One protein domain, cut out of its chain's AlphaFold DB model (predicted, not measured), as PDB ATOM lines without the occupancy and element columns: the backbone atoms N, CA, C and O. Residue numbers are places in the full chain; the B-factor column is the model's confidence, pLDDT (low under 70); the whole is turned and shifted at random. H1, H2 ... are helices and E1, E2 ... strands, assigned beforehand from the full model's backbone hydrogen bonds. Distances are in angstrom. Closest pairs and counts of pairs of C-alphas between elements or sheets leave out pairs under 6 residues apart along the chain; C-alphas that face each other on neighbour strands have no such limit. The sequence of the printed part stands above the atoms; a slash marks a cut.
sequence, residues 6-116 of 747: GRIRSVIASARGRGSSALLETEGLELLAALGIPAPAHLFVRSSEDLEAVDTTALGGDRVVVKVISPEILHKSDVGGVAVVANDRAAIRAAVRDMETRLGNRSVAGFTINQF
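This is residues 6 to 116 of the 747 residues of the protein "CoA_binding domain-containing protein" of Acidobacteria bacterium (UniProt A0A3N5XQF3). A strongly twisted wall of four antiparallel strands has one long helix, H5, packed over one face, and a helical hairpin of H1 and H2 is set at the side of the sheet away from H5. H2 meets the sheet with its first residues, H1 lies farther out beside H2, and two short helices, H3 and H4, lie in the stretch of chain between E1 and E2. The printed part has 111 residues with five named helices and four named strands, along the chain H1, H2, E1, H3, H4, E2, E3, H5, E4; the sheet's order is E1, E4, E2, E3, and the class is mixed, helices and strands. The whole is compact, with a radius of gyration of the C-alphas of 14.0 A, and spans 38 by 33 by 26 A.

In the sheet, E2 is residues 63 to 69, the longest strand at 19.5 A, from C-alpha 63 at (44.081, 11.356, 102.159) to C-alpha 69 at (32.284, 10.291, 86.663). E4 is residues 110 to 115, 16.9 A long, and its C-alpha 115 is at (46.032, 10.742, 95.174). E1 is residues 42 to 45, 10.2 A, and E3 is residues 82 to 86, 13.5 A. H5, the longest helix, is residues 89 to 103 and measures 20.8 A. H1 is residues 6 to 17, 16.4 A, beginning with C-alpha 6 at (47.581, 9.178, 68.055), and H2 is residues 25 to 35, 15.0 A. H3, residues 50 to 53, and H4, residues 56 to 59, have four residues each.

The inner strands E4 and E2 are antiparallel at 153 degrees, with N 65 and O 114 within hydrogen-bond range at 2.9 A. E1, an edge strand, is antiparallel to E4 at 156 degrees, with N 43 and O 113 at 2.9 A. E3, the other edge strand, is antiparallel to E2 at 150 degrees and forms a hairpin with it; N 66 and O 83 are 2.8 A apart. H5 is on the sheet at a height of 8.5 A, over E2, and makes two layers with it, a helix on one face of a sheet. It runs along the strands, only just, at 29.6 degrees to E2 on the local plane; its closest C-alphas to E3 are those of Ala 91 and Val 85, 6.1 A apart. H4 is on the same face as H5 and only just over E4, on which 3 of its 4 C-alphas fall. H3 only grazes the sheet, and is close to but not clearly touching H5, with the C-alphas of Leu 51 and Arg 93 closest at 6.8 A. Two split strand-helix-strand units, each of two strands that run the same way in the sheet with another strand between them and helices between them along the chain, have right-handed crossovers: E1, H3 H4, E2, with E4 between E1 and E2 in the sheet, and E3, H5, E4, with E2 between E3 and E4 in the sheet. H2 only grazes the sheet with residues 25 to 29; the C-alphas of Glu 25 and Ile 69, its closest to E2, are 6.0 A apart. H1 and H2 form a helical hairpin and touch, opposite ways at a shallow tilt of 23 degrees, with the C-alphas of Ile 8 and Leu 31 closest at 5.9 A. H1 is not on the sheet and is apart from H5. In H1, H2 and H5 every O i to N i+4 pair is within hydrogen-bond range; H3 and H4 are too short for such a pair.

The C-alphas of Gly 6 and Ala 90, the two farthest apart, are 39.1 A apart. The printed part has no cut. The link from E2 to E3, residues 70 to 81, is long, and the others are tight or short. The mean pLDDT of the printed part is 90.9, and no printed residue is under 70.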
ATOM      1  N   GLY A   6      48.219  10.475  68.282       96.19
ATOM      2  CA  GLY A   6      47.581   9.178  68.055       96.19
ATOM      3  C   GLY A   6      46.712   8.767  69.239       96.19
ATOM      4  O   GLY A   6      45.545   8.399  69.064       96.19
ATOM      5  N   ARG A   7      47.243   8.916  70.456       95.69
ATOM      6  CA  ARG A   7      46.487   8.673  71.687       95.69
ATOM      7  C   ARG A   7      45.314   9.638  71.835       95.69
ATOM      8  O   ARG A   7      44.214   9.188  72.141       95.69
ATOM      9  N   ILE A   8      45.507  10.928  71.543       96.88
ATOM     10  CA  ILE A   8      44.431  11.936  71.586       96.88
ATOM     11  C   ILE A   8      43.287  11.556  70.628       96.88
ATOM     12  O   ILE A   8      42.127  11.515  71.043       96.88
ATOM     13  N   ARG A   9      43.596  11.194  69.373       96.00
ATOM     14  CA  ARG A   9      42.591  10.738  68.390       96.00
ATOM     15  C   ARG A   9      41.819   9.516  68.881       96.00
ATOM     16  O   ARG A   9      40.604   9.470  68.711       96.00
ATOM     17  N   SER A  10      42.499   8.552  69.505       96.19
ATOM     18  CA  SER A  10      41.860   7.352  70.061       96.19
ATOM     19  C   SER A  10      40.861   7.691  71.172       96.19
ATOM     20  O   SER A  10      39.739   7.182  71.163       96.19
ATOM     21  N   VAL A  11      41.238   8.577  72.100       95.50
ATOM     22  CA  VAL A  11      40.360   9.035  73.191       95.50
ATOM     23  C   VAL A  11      39.112   9.723  72.629       95.50
ATOM     24  O   VAL A  11      37.986   9.386  73.001       95.50
ATOM     25  N   ILE A  12      39.292  10.634  71.671       95.31
ATOM     26  CA  ILE A  12      38.189  11.365  71.030       95.31
ATOM     27  C   ILE A  12      37.273  10.411  70.254       95.31
ATOM     28  O   ILE A  12      36.048  10.524  70.337       95.31
ATOM     29  N   ALA A  13      37.841   9.448  69.521       93.44
ATOM     30  CA  ALA A  13      37.075   8.452  68.777       93.44
ATOM     31  C   ALA A  13      36.226   7.570  69.704       93.44
ATOM     32  O   ALA A  13      35.056   7.332  69.404       93.44
ATOM     33  N   SER A  14      36.776   7.145  70.848       92.00
ATOM     34  CA  SER A  14      36.042   6.392  71.873       92.00
ATOM     35  C   SER A  14      34.831   7.179  72.389       92.00
ATOM     36  O   SER A  14      33.703   6.682  72.360       92.00
ATOM     37  N   ALA A  15      35.030   8.441  72.781       91.69
ATOM     38  CA  ALA A  15      33.954   9.291  73.286       91.69
ATOM     39  C   ALA A  15      32.866   9.563  72.227       91.69
ATOM     40  O   ALA A  15      31.669   9.486  72.525       91.69
ATOM     41  N   ARG A  16      33.263   9.801  70.968       90.50
ATOM     42  CA  ARG A  16      32.332   9.962  69.836       90.50
ATOM     43  C   ARG A  16      31.551   8.692  69.525       90.50
ATOM     44  O   ARG A  16      30.358   8.781  69.253       90.50
ATOM     45  N   GLY A  17      32.183   7.520  69.608       89.44
ATOM     46  CA  GLY A  17      31.515   6.227  69.446       89.44
ATOM     47  C   GLY A  17      30.389   6.008  70.462       89.44
ATOM     48  O   GLY A  17      29.413   5.326  70.162       89.44
ATOM     49  N   ARG A  18      30.478   6.653  71.633       89.25
ATOM     50  CA  ARG A  18      29.429   6.676  72.668       89.25
ATOM     51  C   ARG A  18      28.400   7.802  72.488       89.25
ATOM     52  O   ARG A  18      27.559   7.985  73.363       89.25
ATOM     53  N   GLY A  19      28.477   8.592  71.416       86.44
ATOM     54  CA  GLY A  19      27.593   9.740  71.177       86.44
ATOM     55  C   GLY A  19      27.760  10.889  72.181       86.44
ATOM     56  O   GLY A  19      26.849  11.697  72.337       86.44
ATOM     57  N   SER A  20      28.891  10.956  72.894       86.31
ATOM     58  CA  SER A  20      29.137  11.987  73.909       86.31
ATOM     59  C   SER A  20      29.597  13.304  73.273       86.31
ATOM     60  O   SER A  20      30.334  13.306  72.290       86.31
ATOM     61  N   SER A  21      29.192  14.438  73.853       89.31
ATOM     62  CA  SER A  21      29.644  15.787  73.464       89.31
ATOM     63  C   SER A  21      30.829  16.297  74.298       89.31
ATOM     64  O   SER A  21      31.326  17.398  74.063       89.31
ATOM     65  N   ALA A  22      31.291  15.504  75.263       92.06
ATOM     66  CA  ALA A  22      32.406  15.797  76.154       92.06
ATOM     67  C   ALA A  22      33.136  14.501  76.537       92.06
ATOM     68  O   ALA A  22      32.561  13.413  76.439       92.06
ATOM     69  N   LEU A  23      34.389  14.625  76.976       94.00
ATOM     70  CA  LEU A  23      35.144  13.501  77.533       94.00
ATOM     71  C   LEU A  23      34.706  13.206  78.973       94.00
ATOM     72  O   LEU A  23      34.384  14.116  79.740       94.00
ATOM     73  N   LEU A  24      34.726  11.928  79.353       93.06
ATOM     74  CA  LEU A  24      34.652  11.513  80.754       93.06
ATOM     75  C   LEU A  24      35.970  11.820  81.477       93.06
ATOM     76  O   LEU A  24      37.001  12.052  80.856       93.06
ATOM     77  N   GLU A  25      35.960  11.767  82.808       90.50
ATOM     78  CA  GLU A  25      37.156  12.079  83.601       90.50
ATOM     79  C   GLU A  25      38.342  11.156  83.290       90.50
ATOM     80  O   GLU A  25      39.463  11.633  83.149       90.50
ATOM     81  N   THR A  26      38.107   9.852  83.129       91.25
ATOM     82  CA  THR A  26      39.158   8.886  82.771       91.25
ATOM     83  C   THR A  26      39.765   9.187  81.399       91.25
ATOM     84  O   THR A  26      40.982   9.172  81.243       91.25
ATOM     85  N   GLU A  27      38.931   9.552  80.425       94.88
ATOM     86  CA  GLU A  27      39.354   9.991  79.090       94.88
ATOM     87  C   GLU A  27      40.128  11.322  79.153       94.88
ATOM     88  O   GLU A  27      41.132  11.499  78.466       94.88
ATOM     89  N   GLY A  28      39.716  12.248  80.024       94.94
ATOM     90  CA  GLY A  28      40.435  13.493  80.298       94.94
ATOM     91  C   GLY A  28      41.817  13.264  80.923       94.94
ATOM     92  O   GLY A  28      42.791  13.897  80.519       94.94
ATOM     93  N   LEU A  29      41.941  12.318  81.856       94.38
ATOM     94  CA  LEU A  29      43.226  11.919  82.446       94.38
ATOM     95  C   LEU A  29      44.151  11.268  81.403       94.38
ATOM     96  O   LEU A  29      45.356  11.530  81.393       94.38
ATOM     97  N   GLU A  30      43.604  10.476  80.479       95.25
ATOM     98  CA  GLU A  30      44.360   9.956  79.335       95.25
ATOM     99  C   GLU A  30      44.809  11.062  78.374       95.25
ATOM    100  O   GLU A  30      45.941  11.010  77.882       95.25
ATOM    101  N   LEU A  31      43.974  12.082  78.147       96.56
ATOM    102  CA  LEU A  31      44.343  13.269  77.376       96.56
ATOM    103  C   LEU A  31      45.506  14.017  78.044       96.56
ATOM    104  O   LEU A  31      46.483  14.338  77.372       96.56
ATOM    105  N   LEU A  32      45.452  14.247  79.360       96.81
ATOM    106  CA  LEU A  32      46.545  14.874  80.118       96.81
ATOM    107  C   LEU A  32      47.858  14.096  79.977       96.81
ATOM    108  O   LEU A  32      48.906  14.691  79.717       96.81
ATOM    109  N   ALA A  33      47.797  12.765  80.062       95.81
ATOM    110  CA  ALA A  33      48.956  11.908  79.840       95.81
ATOM    111  C   ALA A  33      49.506  12.032  78.407       95.81
ATOM    112  O   ALA A  33      50.719  12.121  78.230       95.81
ATOM    113  N   ALA A  34      48.636  12.092  77.392       96.69
ATOM    114  CA  ALA A  34      49.022  12.306  75.993       96.69
ATOM    115  C   ALA A  34      49.620  13.703  75.744       96.69
ATOM    116  O   ALA A  34      50.499  13.872  74.899       96.69
ATOM    117  N   LEU A  35      49.174  14.704  76.508       96.19
ATOM    118  CA  LEU A  35      49.758  16.041  76.525       96.19
ATOM    119  C   LEU A  35      51.077  16.091  77.296       96.19
ATOM    120  O   LEU A  35      51.808  17.059  77.136       96.19
ATOM    121  N   GLY A  36      51.406  15.089  78.116       95.38
ATOM    122  CA  GLY A  36      52.567  15.109  79.007       95.38
ATOM    123  C   GLY A  36      52.406  16.052  80.204       95.38
ATOM    124  O   GLY A  36      53.406  16.487  80.771       95.38
ATOM    125  N   ILE A  37      51.167  16.386  80.580       95.50
ATOM    126  CA  ILE A  37      50.858  17.193  81.764       95.50
ATOM    127  C   ILE A  37      50.566  16.232  82.926       95.50
ATOM    128  O   ILE A  37      49.639  15.427  82.819       95.50
ATOM    129  N   PRO A  38      51.336  16.273  84.030       95.12
ATOM    130  CA  PRO A  38      51.126  15.364  85.151       95.12
ATOM    131  C   PRO A  38      49.741  15.530  85.782       95.12
ATOM    132  O   PRO A  38      49.273  16.649  85.980       95.12
ATOM    133  N   ALA A  39      49.132  14.414  86.169       95.25
ATOM    134  CA  ALA A  39      47.920  14.355  86.981       95.25
ATOM    135  C   ALA A  39      48.176  13.452  88.202       95.25
ATOM    136  O   ALA A  39      49.111  12.641  88.163       95.25
ATOM    137  N   PRO A  40      47.389  13.565  89.286       93.75
ATOM    138  CA  PRO A  40      47.502  12.651  90.414       93.75
ATOM    139  C   PRO A  40      47.326  11.189  89.982       93.75
ATOM    140  O   PRO A  40      46.544  10.879  89.075       93.75
ATOM    141  N   ALA A  41      48.037  10.278  90.654       92.75
ATOM    142  CA  ALA A  41      47.763   8.850  90.512       92.75
ATOM    143  C   ALA A  41      46.287   8.587  90.841       92.75
ATOM    144  O   ALA A  41      45.746   9.202  91.761       92.75
ATOM    145  N   HIS A  42      45.634   7.705  90.091       93.62
ATOM    146  CA  HIS A  42      44.200   7.485  90.232       93.62
ATOM    147  C   HIS A  42      43.815   6.026  89.999       93.62
ATOM    148  O   HIS A  42      44.498   5.284  89.296       93.62
ATOM    149  N   LEU A  43      42.693   5.637  90.596       93.38
ATOM    150  CA  LEU A  43      42.043   4.341  90.429       93.38
ATOM    151  C   LEU A  43      40.590   4.573  90.010       93.38
ATOM    152  O   LEU A  43      39.979   5.559  90.420       93.38
ATOM    153  N   PHE A  44      40.038   3.666  89.209       93.25
ATOM    154  CA  PHE A  44      38.646   3.713  88.766       93.25
ATOM    155  C   PHE A  44      37.835   2.598  89.429       93.25
ATOM    156  O   PHE A  44      38.275   1.450  89.464       93.25
ATOM    157  N   VAL A  45      36.638   2.937  89.904       93.06
ATOM    158  CA  VAL A  45      35.627   1.990  90.400       93.06
ATOM    159  C   VAL A  45      34.273   2.326  89.786       93.06
ATOM    160  O   VAL A  45      33.981   3.503  89.575       93.06
ATOM    161  N   ARG A  46      33.425   1.334  89.489       91.19
ATOM    162  CA  ARG A  46      32.083   1.615  88.942       91.19
ATOM    163  C   ARG A  46      31.082   1.922  90.042       91.19
ATOM    164  O   ARG A  46      30.188   2.730  89.822       91.19
ATOM    165  N   SER A  47      31.239   1.304  91.207       91.31
ATOM    166  CA  SER A  47      30.344   1.488  92.346       91.31
ATOM    167  C   SER A  47      31.070   1.348  93.682       91.31
ATOM    168  O   SER A  47      32.242   0.957  93.751       91.31
ATOM    169  N   SER A  48      30.353   1.625  94.770       89.94
ATOM    170  CA  SER A  48      30.833   1.363  96.127       89.94
ATOM    171  C   SER A  48      31.115  -0.125  96.389       89.94
ATOM    172  O   SER A  48      31.882  -0.437  97.300       89.94
ATOM    173  N   GLU A  49      30.547  -1.050  95.608       87.38
ATOM    174  CA  GLU A  49      30.745  -2.501  95.753       87.38
ATOM    175  C   GLU A  49      32.109  -2.962  95.222       87.38
ATOM    176  O   GLU A  49      32.761  -3.795  95.858       87.38
ATOM    177  N   ASP A  50      32.594  -2.341  94.142       85.00
ATOM    178  CA  ASP A  50      33.855  -2.687  93.468       85.00
ATOM    179  C   ASP A  50      35.110  -2.421  94.320       85.00
ATOM    180  O   ASP A  50      36.195  -2.922  94.023       85.00
ATOM    181  N   LEU A  51      34.979  -1.653  95.407       84.12
ATOM    182  CA  LEU A  51      36.093  -1.242  96.268       84.12
ATOM    183  C   LEU A  51      36.808  -2.397  96.982       84.12
ATOM    184  O   LEU A  51      37.936  -2.211  97.437       84.12
ATOM    185  N   GLU A  52      36.194  -3.582  97.089       79.00
ATOM    186  CA  GLU A  52      36.891  -4.750  97.654       79.00
ATOM    187  C   GLU A  52      38.047  -5.235  96.771       79.00
ATOM    188  O   GLU A  52      39.025  -5.777  97.287       79.00
ATOM    189  N   ALA A  53      37.964  -5.004  95.458       75.69
ATOM    190  CA  ALA A  53      38.954  -5.449  94.480       75.69
ATOM    191  C   ALA A  53      40.074  -4.424  94.224       75.69
ATOM    192  O   ALA A  53      40.956  -4.675  93.403       75.69
ATOM    193  N   VAL A  54      40.049  -3.271  94.904       81.19
ATOM    194  CA  VAL A  54      40.968  -2.155  94.651       81.19
ATOM    195  C   VAL A  54      41.930  -1.949  95.822       81.19
ATOM    196  O   VAL A  54      41.529  -1.855  96.988       81.19
ATOM    197  N   ASP A  55      43.222  -1.863  95.500       83.81
ATOM    198  CA  ASP A  55      44.286  -1.518  96.443       83.81
ATOM    199  C   ASP A  55      44.586  -0.014  96.387       83.81
ATOM    200  O   ASP A  55      45.259   0.480  95.482       83.81
ATOM    201  N   THR A  56      44.078   0.725  97.372       82.31
ATOM    202  CA  THR A  56      44.258   2.181  97.467       82.31
ATOM    203  C   THR A  56      45.604   2.574  98.076       82.31
ATOM    204  O   THR A  56      45.972   3.750  98.028       82.31
ATOM    205  N   THR A  57      46.388   1.622  98.605       82.94
ATOM    206  CA  THR A  57      47.707   1.918  99.193       82.94
ATOM    207  C   THR A  57      48.691   2.447  98.150       82.94
ATOM    208  O   THR A  57      49.523   3.299  98.467       82.94
ATOM    209  N   ALA A  58      48.518   2.048  96.885       84.75
ATOM    210  CA  ALA A  58      49.295   2.527  95.744       84.75
ATOM    211  C   ALA A  58      49.175   4.045  95.497       84.75
ATOM    212  O   ALA A  58      50.064   4.637  94.887       84.75
ATOM    213  N   LEU A  59      48.111   4.696  95.986       88.44
ATOM    214  CA  LEU A  59      47.936   6.152  95.883       88.44
ATOM    215  C   LEU A  59      48.823   6.920  96.879       88.44
ATOM    216  O   LEU A  59      49.161   8.084  96.646       88.44
ATOM    217  N   GLY A  60      49.234   6.262  97.968       86.75
ATOM    218  CA  GLY A  60      50.039   6.843  99.039       86.75
ATOM    219  C   GLY A  60      49.341   7.974  99.809       86.75
ATOM    220  O   GLY A  60      48.240   8.410  99.485       86.75
ATOM    221  N   GLY A  61      50.003   8.466 100.858       88.31
ATOM    222  CA  GLY A  61      49.484   9.557 101.690       88.31
ATOM    223  C   GLY A  61      48.316   9.164 102.603       88.31
ATOM    224  O   GLY A  61      47.823   8.041 102.585       88.31
ATOM    225  N   ASP A  62      47.901  10.120 103.431       92.62
ATOM    226  CA  ASP A  62      46.857   9.986 104.456       92.62
ATOM    227  C   ASP A  62      45.446  10.305 103.947       92.62
ATOM    228  O   ASP A  62      44.459  10.019 104.624       92.62
ATOM    229  N   ARG A  63      45.338  10.909 102.760       94.62
ATOM    230  CA  ARG A  63      44.081  11.356 102.159       94.62
ATOM    231  C   ARG A  63      44.020  11.024 100.675       94.62
ATOM    232  O   ARG A  63      45.048  10.987 100.001       94.62
ATOM    233  N   VAL A  64      42.802  10.871 100.171       95.94
ATOM    234  CA  VAL A  64      42.480  10.733  98.744       95.94
ATOM    235  C   VAL A  64      41.311  11.639  98.370       95.94
ATOM    236  O   VAL A  64      40.560  12.102  99.232       95.94
ATOM    237  N   VAL A  65      41.159  11.895  97.072       95.81
ATOM    238  CA  VAL A  65      40.044  12.658  96.506       95.81
ATOM    239  C   VAL A  65      39.176  11.728  95.667       95.81
ATOM    240  O   VAL A  65      39.613  11.238  94.626       95.81
ATOM    241  N   VAL A  66      37.945  11.500  96.111       95.12
ATOM    242  CA  VAL A  66      36.931  10.740  95.373       95.12
ATOM    243  C   VAL A  66      36.144  11.704  94.495       95.12
ATOM    244  O   VAL A  66      35.665  12.726  94.995       95.12
ATOM    245  N   LYS A  67      35.994  11.396  93.205       95.19
ATOM    246  CA  LYS A  67      35.201  12.199  92.268       95.19
ATOM    247  C   LYS A  67      34.233  11.339  91.469       95.19
ATOM    248  O   LYS A  67      34.571  10.233  91.056       95.19
ATOM    249  N   VAL A  68      33.039  11.865  91.216       93.81
ATOM    250  CA  VAL A  68      32.034  11.211  90.369       93.81
ATOM    251  C   VAL A  68      32.370  11.363  88.886       93.81
ATOM    252  O   VAL A  68      32.723  12.448  88.415       93.81
ATOM    253  N   ILE A  69      32.186  10.294  88.120       92.31
ATOM    254  CA  ILE A  69      32.284  10.291  86.663       92.31
ATOM    255  C   ILE A  69      30.874  10.204  86.098       92.31
ATOM    256  O   ILE A  69      30.169   9.217  86.294       92.31
ATOM    257  N   SER A  70      30.458  11.238  85.379       88.31
ATOM    258  CA  SER A  70      29.132  11.303  84.780       88.31
ATOM    259  C   SER A  70      29.186  12.117  83.488       88.31
ATOM    260  O   SER A  70      29.820  13.172  83.480       88.31
ATOM    261  N   PRO A  71      28.510  11.674  82.412       81.19
ATOM    262  CA  PRO A  71      28.363  12.474  81.198       81.19
ATOM    263  C   PRO A  71      27.456  13.703  81.400       81.19
ATOM    264  O   PRO A  71      27.486  14.622  80.588       81.19
ATOM    265  N   GLU A  72      26.655  13.736  82.470       83.38
ATOM    266  CA  GLU A  72      25.695  14.809  82.773       83.38
ATOM    267  C   GLU A  72      26.240  15.845  83.768       83.38
ATOM    268  O   GLU A  72      25.629  16.898  83.964       83.38
ATOM    269  N   ILE A  73      27.364  15.553  84.434       81.62
ATOM    270  CA  ILE A  73      27.929  16.381  85.507       81.62
ATOM    271  C   ILE A  73      29.330  16.844  85.103       81.62
ATOM    272  O   ILE A  73      30.328  16.183  85.390       81.62
ATOM    273  N   LEU A  74      29.397  18.012  84.462       75.62
ATOM    274  CA  LEU A  74      30.666  18.654  84.103       75.62
ATOM    275  C   LEU A  74      31.281  19.391  85.306       75.62
ATOM    276  O   LEU A  74      32.451  19.194  85.616       75.62
ATOM    277  N   HIS A  75      30.478  20.163  86.051       80.94
ATOM    278  CA  HIS A  75      30.913  20.876  87.260       80.94
ATOM    279  C   HIS A  75      30.617  20.054  88.524       80.94
ATOM    280  O   HIS A  75      29.581  20.197  89.173       80.94
ATOM    281  N   LYS A  76      31.527  19.134  88.858       85.56
ATOM    282  CA  LYS A  76      31.335  18.123  89.918       85.56
ATOM    283  C   LYS A  76      31.229  18.731  91.313       85.56
ATOM    284  O   LYS A  76      30.410  18.280  92.111       85.56
ATOM    285  N   SER A  77      32.048  19.737  91.617       83.19
ATOM    286  CA  SER A  77      32.089  20.366  92.944       83.19
ATOM    287  C   SER A  77      30.733  20.957  93.346       83.19
ATOM    288  O   SER A  77      30.314  20.782  94.488       83.19
ATOM    289  N   ASP A  78      30.000  21.542  92.395       82.81
ATOM    290  CA  ASP A  78      28.720  22.226  92.633       82.81
ATOM    291  C   ASP A  78      27.595  21.278  93.064       82.81
ATOM    292  O   ASP A  78      26.647  21.679  93.737       82.81
ATOM    293  N   VAL A  79      27.705  19.997  92.703       84.81
ATOM    294  CA  VAL A  79      26.747  18.949  93.089       84.81
ATOM    295  C   VAL A  79      27.278  18.064  94.222       84.81
ATOM    296  O   VAL A  79      26.718  17.004  94.515       84.81
ATOM    297  N   GLY A  80      28.385  18.462  94.858       86.38
ATOM    298  CA  GLY A  80      29.076  17.658  95.867       86.38
ATOM    299  C   GLY A  80      29.615  16.337  95.309       86.38
ATOM    300  O   GLY A  80      29.672  15.343  96.028       86.38
ATOM    301  N   GLY A  81      29.955  16.300  94.022       89.81
ATOM    302  CA  GLY A  81      30.549  15.159  93.325       89.81
ATOM    303  C   GLY A  81      32.060  15.024  93.535       89.81
ATOM    304  O   GLY A  81      32.707  14.309  92.776       89.81
ATOM    305  N   VAL A  82      32.624  15.729  94.522       93.00
ATOM    306  CA  VAL A  82      34.033  15.678  94.931       93.00
ATOM    307  C   VAL A  82      34.086  15.574  96.455       93.00
ATOM    308  O   VAL A  82      33.445  16.365  97.144       93.00
ATOM    309  N   ALA A  83      34.854  14.624  96.989       94.75
ATOM    310  CA  ALA A  83      35.055  14.456  98.426       94.75
ATOM    311  C   ALA A  83      36.525  14.173  98.741       94.75
ATOM    312  O   ALA A  83      37.145  13.302  98.134       94.75
ATOM    313  N   VAL A  84      37.073  14.886  99.726       95.19
ATOM    314  CA  VAL A  84      38.394  14.591 100.294       95.19
ATOM    315  C   VAL A  84      38.188  13.736 101.538       95.19
ATOM    316  O   VAL A  84      37.565  14.191 102.497       95.19
ATOM    317  N   VAL A  85      38.708  12.512 101.531       95.94
ATOM    318  CA  VAL A  85      38.545  11.541 102.625       95.94
ATOM    319  C   VAL A  85      39.882  10.936 103.036       95.94
ATOM    320  O   VAL A  85      40.889  11.111 102.349       95.94
ATOM    321  N   ALA A  86      39.904  10.246 104.176       94.81
ATOM    322  CA  ALA A  86      41.061   9.464 104.590       94.81
ATOM    323  C   ALA A  86      41.386   8.383 103.542       94.81
ATOM    324  O   ALA A  86      40.484   7.842 102.897       94.81
ATOM    325  N   ASN A  87      42.676   8.086 103.352       93.50
ATOM    326  CA  ASN A  87      43.131   7.022 102.454       93.50
ATOM    327  C   ASN A  87      42.941   5.638 103.096       93.50
ATOM    328  O   ASN A  87      43.896   4.909 103.360       93.50
ATOM    329  N   ASP A  88      41.690   5.291 103.376       90.50
ATOM    330  CA  ASP A  88      41.288   3.972 103.830       90.50
ATOM    331  C   ASP A  88      39.987   3.544 103.143       90.50
ATOM    332  O   ASP A  88      39.145   4.355 102.745       90.50
ATOM    333  N   ARG A  89      39.829   2.230 102.983       90.62
ATOM    334  CA  ARG A  89      38.727   1.648 102.213       90.62
ATOM    335  C   ARG A  89      37.352   2.007 102.780       90.62
ATOM    336  O   ARG A  89      36.411   2.173 102.004       90.62
ATOM    337  N   ALA A  90      37.212   2.119 104.101       91.69
ATOM    338  CA  ALA A  90      35.924   2.384 104.734       91.69
ATOM    339  C   ALA A  90      35.464   3.822 104.462       91.69
ATOM    340  O   ALA A  90      34.316   4.028 104.059       91.69
ATOM    341  N   ALA A  91      36.364   4.798 104.604       94.06
ATOM    342  CA  ALA A  91      36.084   6.200 104.310       94.06
ATOM    343  C   ALA A  91      35.759   6.424 102.823       94.06
ATOM    344  O   ALA A  91      34.789   7.111 102.495       94.06
ATOM    345  N   ILE A  92      36.515   5.789 101.921       94.88
ATOM    346  CA  ILE A  92      36.272   5.859 100.472       94.88
ATOM    347  C   ILE A  92      34.912   5.245 100.121       94.88
ATOM    348  O   ILE A  92      34.125   5.872  99.412       94.88
ATOM    349  N   ARG A  93      34.590   4.059 100.657       94.44
ATOM    350  CA  ARG A  93      33.291   3.400 100.433       94.44
ATOM    351  C   ARG A  93      32.130   4.258 100.910       94.44
ATOM    352  O   ARG A  93      31.128   4.357 100.205       94.44
ATOM    353  N   ALA A  94      32.263   4.883 102.077       94.62
ATOM    354  CA  ALA A  94      31.246   5.784 102.601       94.62
ATOM    355  C   ALA A  94      31.020   6.986 101.668       94.62
ATOM    356  O   ALA A  94      29.872   7.294 101.359       94.62
ATOM    357  N   ALA A  95      32.091   7.608 101.163       95.19
ATOM    358  CA  ALA A  95      31.989   8.734 100.234       95.19
ATOM    359  C   ALA A  95      31.352   8.350  98.892       95.19
ATOM    360  O   ALA A  95      30.474   9.063  98.411       95.19
ATOM    361  N   VAL A  96      31.751   7.215  98.305       95.00
ATOM    362  CA  VAL A  96      31.156   6.725  97.052       95.00
ATOM    363  C   VAL A  96      29.665   6.450  97.243       95.00
ATOM    364  O   VAL A  96      28.850   6.935  96.465       95.00
ATOM    365  N   ARG A  97      29.285   5.752  98.319       94.12
ATOM    366  CA  ARG A  97      27.884   5.407  98.599       94.12
ATOM    367  C   ARG A  97      27.007   6.632  98.868       94.12
ATOM    368  O   ARG A  97      25.845   6.669  98.461       94.12
ATOM    369  N   ASP A  98      27.556   7.640  99.541       94.31
ATOM    370  CA  ASP A  98      26.898   8.935  99.717       94.31
ATOM    371  C   ASP A  98      26.639   9.615  98.362       94.31
ATOM    372  O   ASP A  98      25.512  10.031  98.084       94.31
ATOM    373  N   MET A  99      27.642   9.659  97.476       94.50
ATOM    374  CA  MET A  99      27.479  10.221  96.132       94.50
ATOM    375  C   MET A  99      26.479   9.427  95.284       94.50
ATOM    376  O   MET A  99      25.638  10.043  94.637       94.50
ATOM    377  N   GLU A 100      26.518   8.092  95.307       92.38
ATOM    378  CA  GLU A 100      25.535   7.226  94.631       92.38
ATOM    379  C   GLU A 100      24.110   7.552  95.084       92.38
ATOM    380  O   GLU A 100      23.203   7.682  94.265       92.38
ATOM    381  N   THR A 101      23.921   7.754  96.388       91.38
ATOM    382  CA  THR A 101      22.611   8.079  96.960       91.38
ATOM    383  C   THR A 101      22.148   9.474  96.538       91.38
ATOM    384  O   THR A 101      21.011   9.644  96.100       91.38
ATOM    385  N   ARG A 102      23.018  10.488  96.633       90.19
ATOM    386  CA  ARG A 102      22.681  11.880  96.285       90.19
ATOM    387  C   ARG A 102      22.489  12.098  94.784       90.19
ATOM    388  O   ARG A 102      21.700  12.956  94.392       90.19
ATOM    389  N   LEU A 103      23.219  11.356  93.953       89.19
ATOM    390  CA  LEU A 103      23.265  11.532  92.500       89.19
ATOM    391  C   LEU A 103      22.514  10.435  91.732       89.19
ATOM    392  O   LEU A 103      22.508  10.483  90.508       89.19
ATOM    393  N   GLY A 104      21.844   9.496  92.407       76.50
ATOM    394  CA  GLY A 104      21.199   8.326  91.791       76.50
ATOM    395  C   GLY A 104      20.105   8.621  90.754       76.50
ATOM    396  O   GLY A 104      19.730   7.737  89.992       76.50
ATOM    397  N   ASN A 105      19.629   9.868  90.673       83.19
ATOM    398  CA  ASN A 105      18.714  10.327  89.618       83.19
ATOM    399  C   ASN A 105      19.433  10.772  88.328       83.19
ATOM    400  O   ASN A 105      18.781  11.263  87.410       83.19
ATOM    401  N   ARG A 106      20.764  10.670  88.276       85.75
ATOM    402  CA  ARG A 106      21.614  11.074  87.149       85.75
ATOM    403  C   ARG A 106      22.385   9.876  86.613       85.75
ATOM    404  O   ARG A 106      22.643   8.915  87.336       85.75
ATOM    405  N   SER A 107      22.814   9.952  85.357       85.25
ATOM    406  CA  SER A 107      23.690   8.928  84.781       85.25
ATOM    407  C   SER A 107      25.082   8.995  85.420       85.25
ATOM    408  O   SER A 107      25.805   9.970  85.222       85.25
ATOM    409  N   VAL A 108      25.478   7.976  86.185       88.88
ATOM    410  CA  VAL A 108      26.822   7.849  86.776       88.88
ATOM    411  C   VAL A 108      27.543   6.679  86.113       88.88
ATOM    412  O   VAL A 108      27.049   5.556  86.108       88.88
ATOM    413  N   ALA A 109      28.715   6.947  85.538       89.12
ATOM    414  CA  ALA A 109      29.559   5.946  84.885       89.12
ATOM    415  C   ALA A 109      30.574   5.296  85.845       89.12
ATOM    416  O   ALA A 109      31.146   4.255  85.521       89.12
ATOM    417  N   GLY A 110      30.810   5.910  87.007       93.38
ATOM    418  CA  GLY A 110      31.684   5.404  88.061       93.38
ATOM    419  C   GLY A 110      32.304   6.530  88.883       93.38
ATOM    420  O   GLY A 110      31.788   7.648  88.907       93.38
ATOM    421  N   PHE A 111      33.431   6.239  89.526       94.56
ATOM    422  CA  PHE A 111      34.170   7.159  90.386       94.56
ATOM    423  C   PHE A 111      35.680   7.024  90.170       94.56
ATOM    424  O   PHE A 111      36.191   5.917  89.976       94.56
ATOM    425  N   THR A 112      36.404   8.142  90.243       94.81
ATOM    426  CA  THR A 112      37.866   8.146  90.370       94.81
ATOM    427  C   THR A 112      38.263   8.326  91.833       94.81
ATOM    428  O   THR A 112      37.677   9.126  92.565       94.81
ATOM    429  N   ILE A 113      39.281   7.589  92.270       95.00
ATOM    430  CA  ILE A 113      39.940   7.756  93.567       95.00
ATOM    431  C   ILE A 113      41.342   8.267  93.271       95.00
ATOM    432  O   ILE A 113      42.166   7.532  92.732       95.00
ATOM    433  N   ASN A 114      41.600   9.527  93.591       94.88
ATOM    434  CA  ASN A 114      42.814  10.232  93.204       94.88
ATOM    435  C   ASN A 114      43.721  10.431  94.417       94.88
ATOM    436  O   ASN A 114      43.252  10.741  95.515       94.88
ATOM    437  N   GLN A 115      45.028  10.324  94.208       94.62
ATOM    438  CA  GLN A 115      46.032  10.742  95.174       94.62
ATOM    439  C   GLN A 115      45.791  12.203  95.575       94.62
ATOM    440  O   GLN A 115      45.606  13.077  94.726       94.62
ATOM    441  N   PHE A 116      45.827  12.492  96.877       93.31
ATOM    442  CA  PHE A 116      45.730  13.866  97.351       93.31
ATOM    443  C   PHE A 116      47.031  14.630  97.062       93.31
ATOM    444  O   PHE A 116      48.057  14.414  97.713       93.31
TER     445      PHE A 116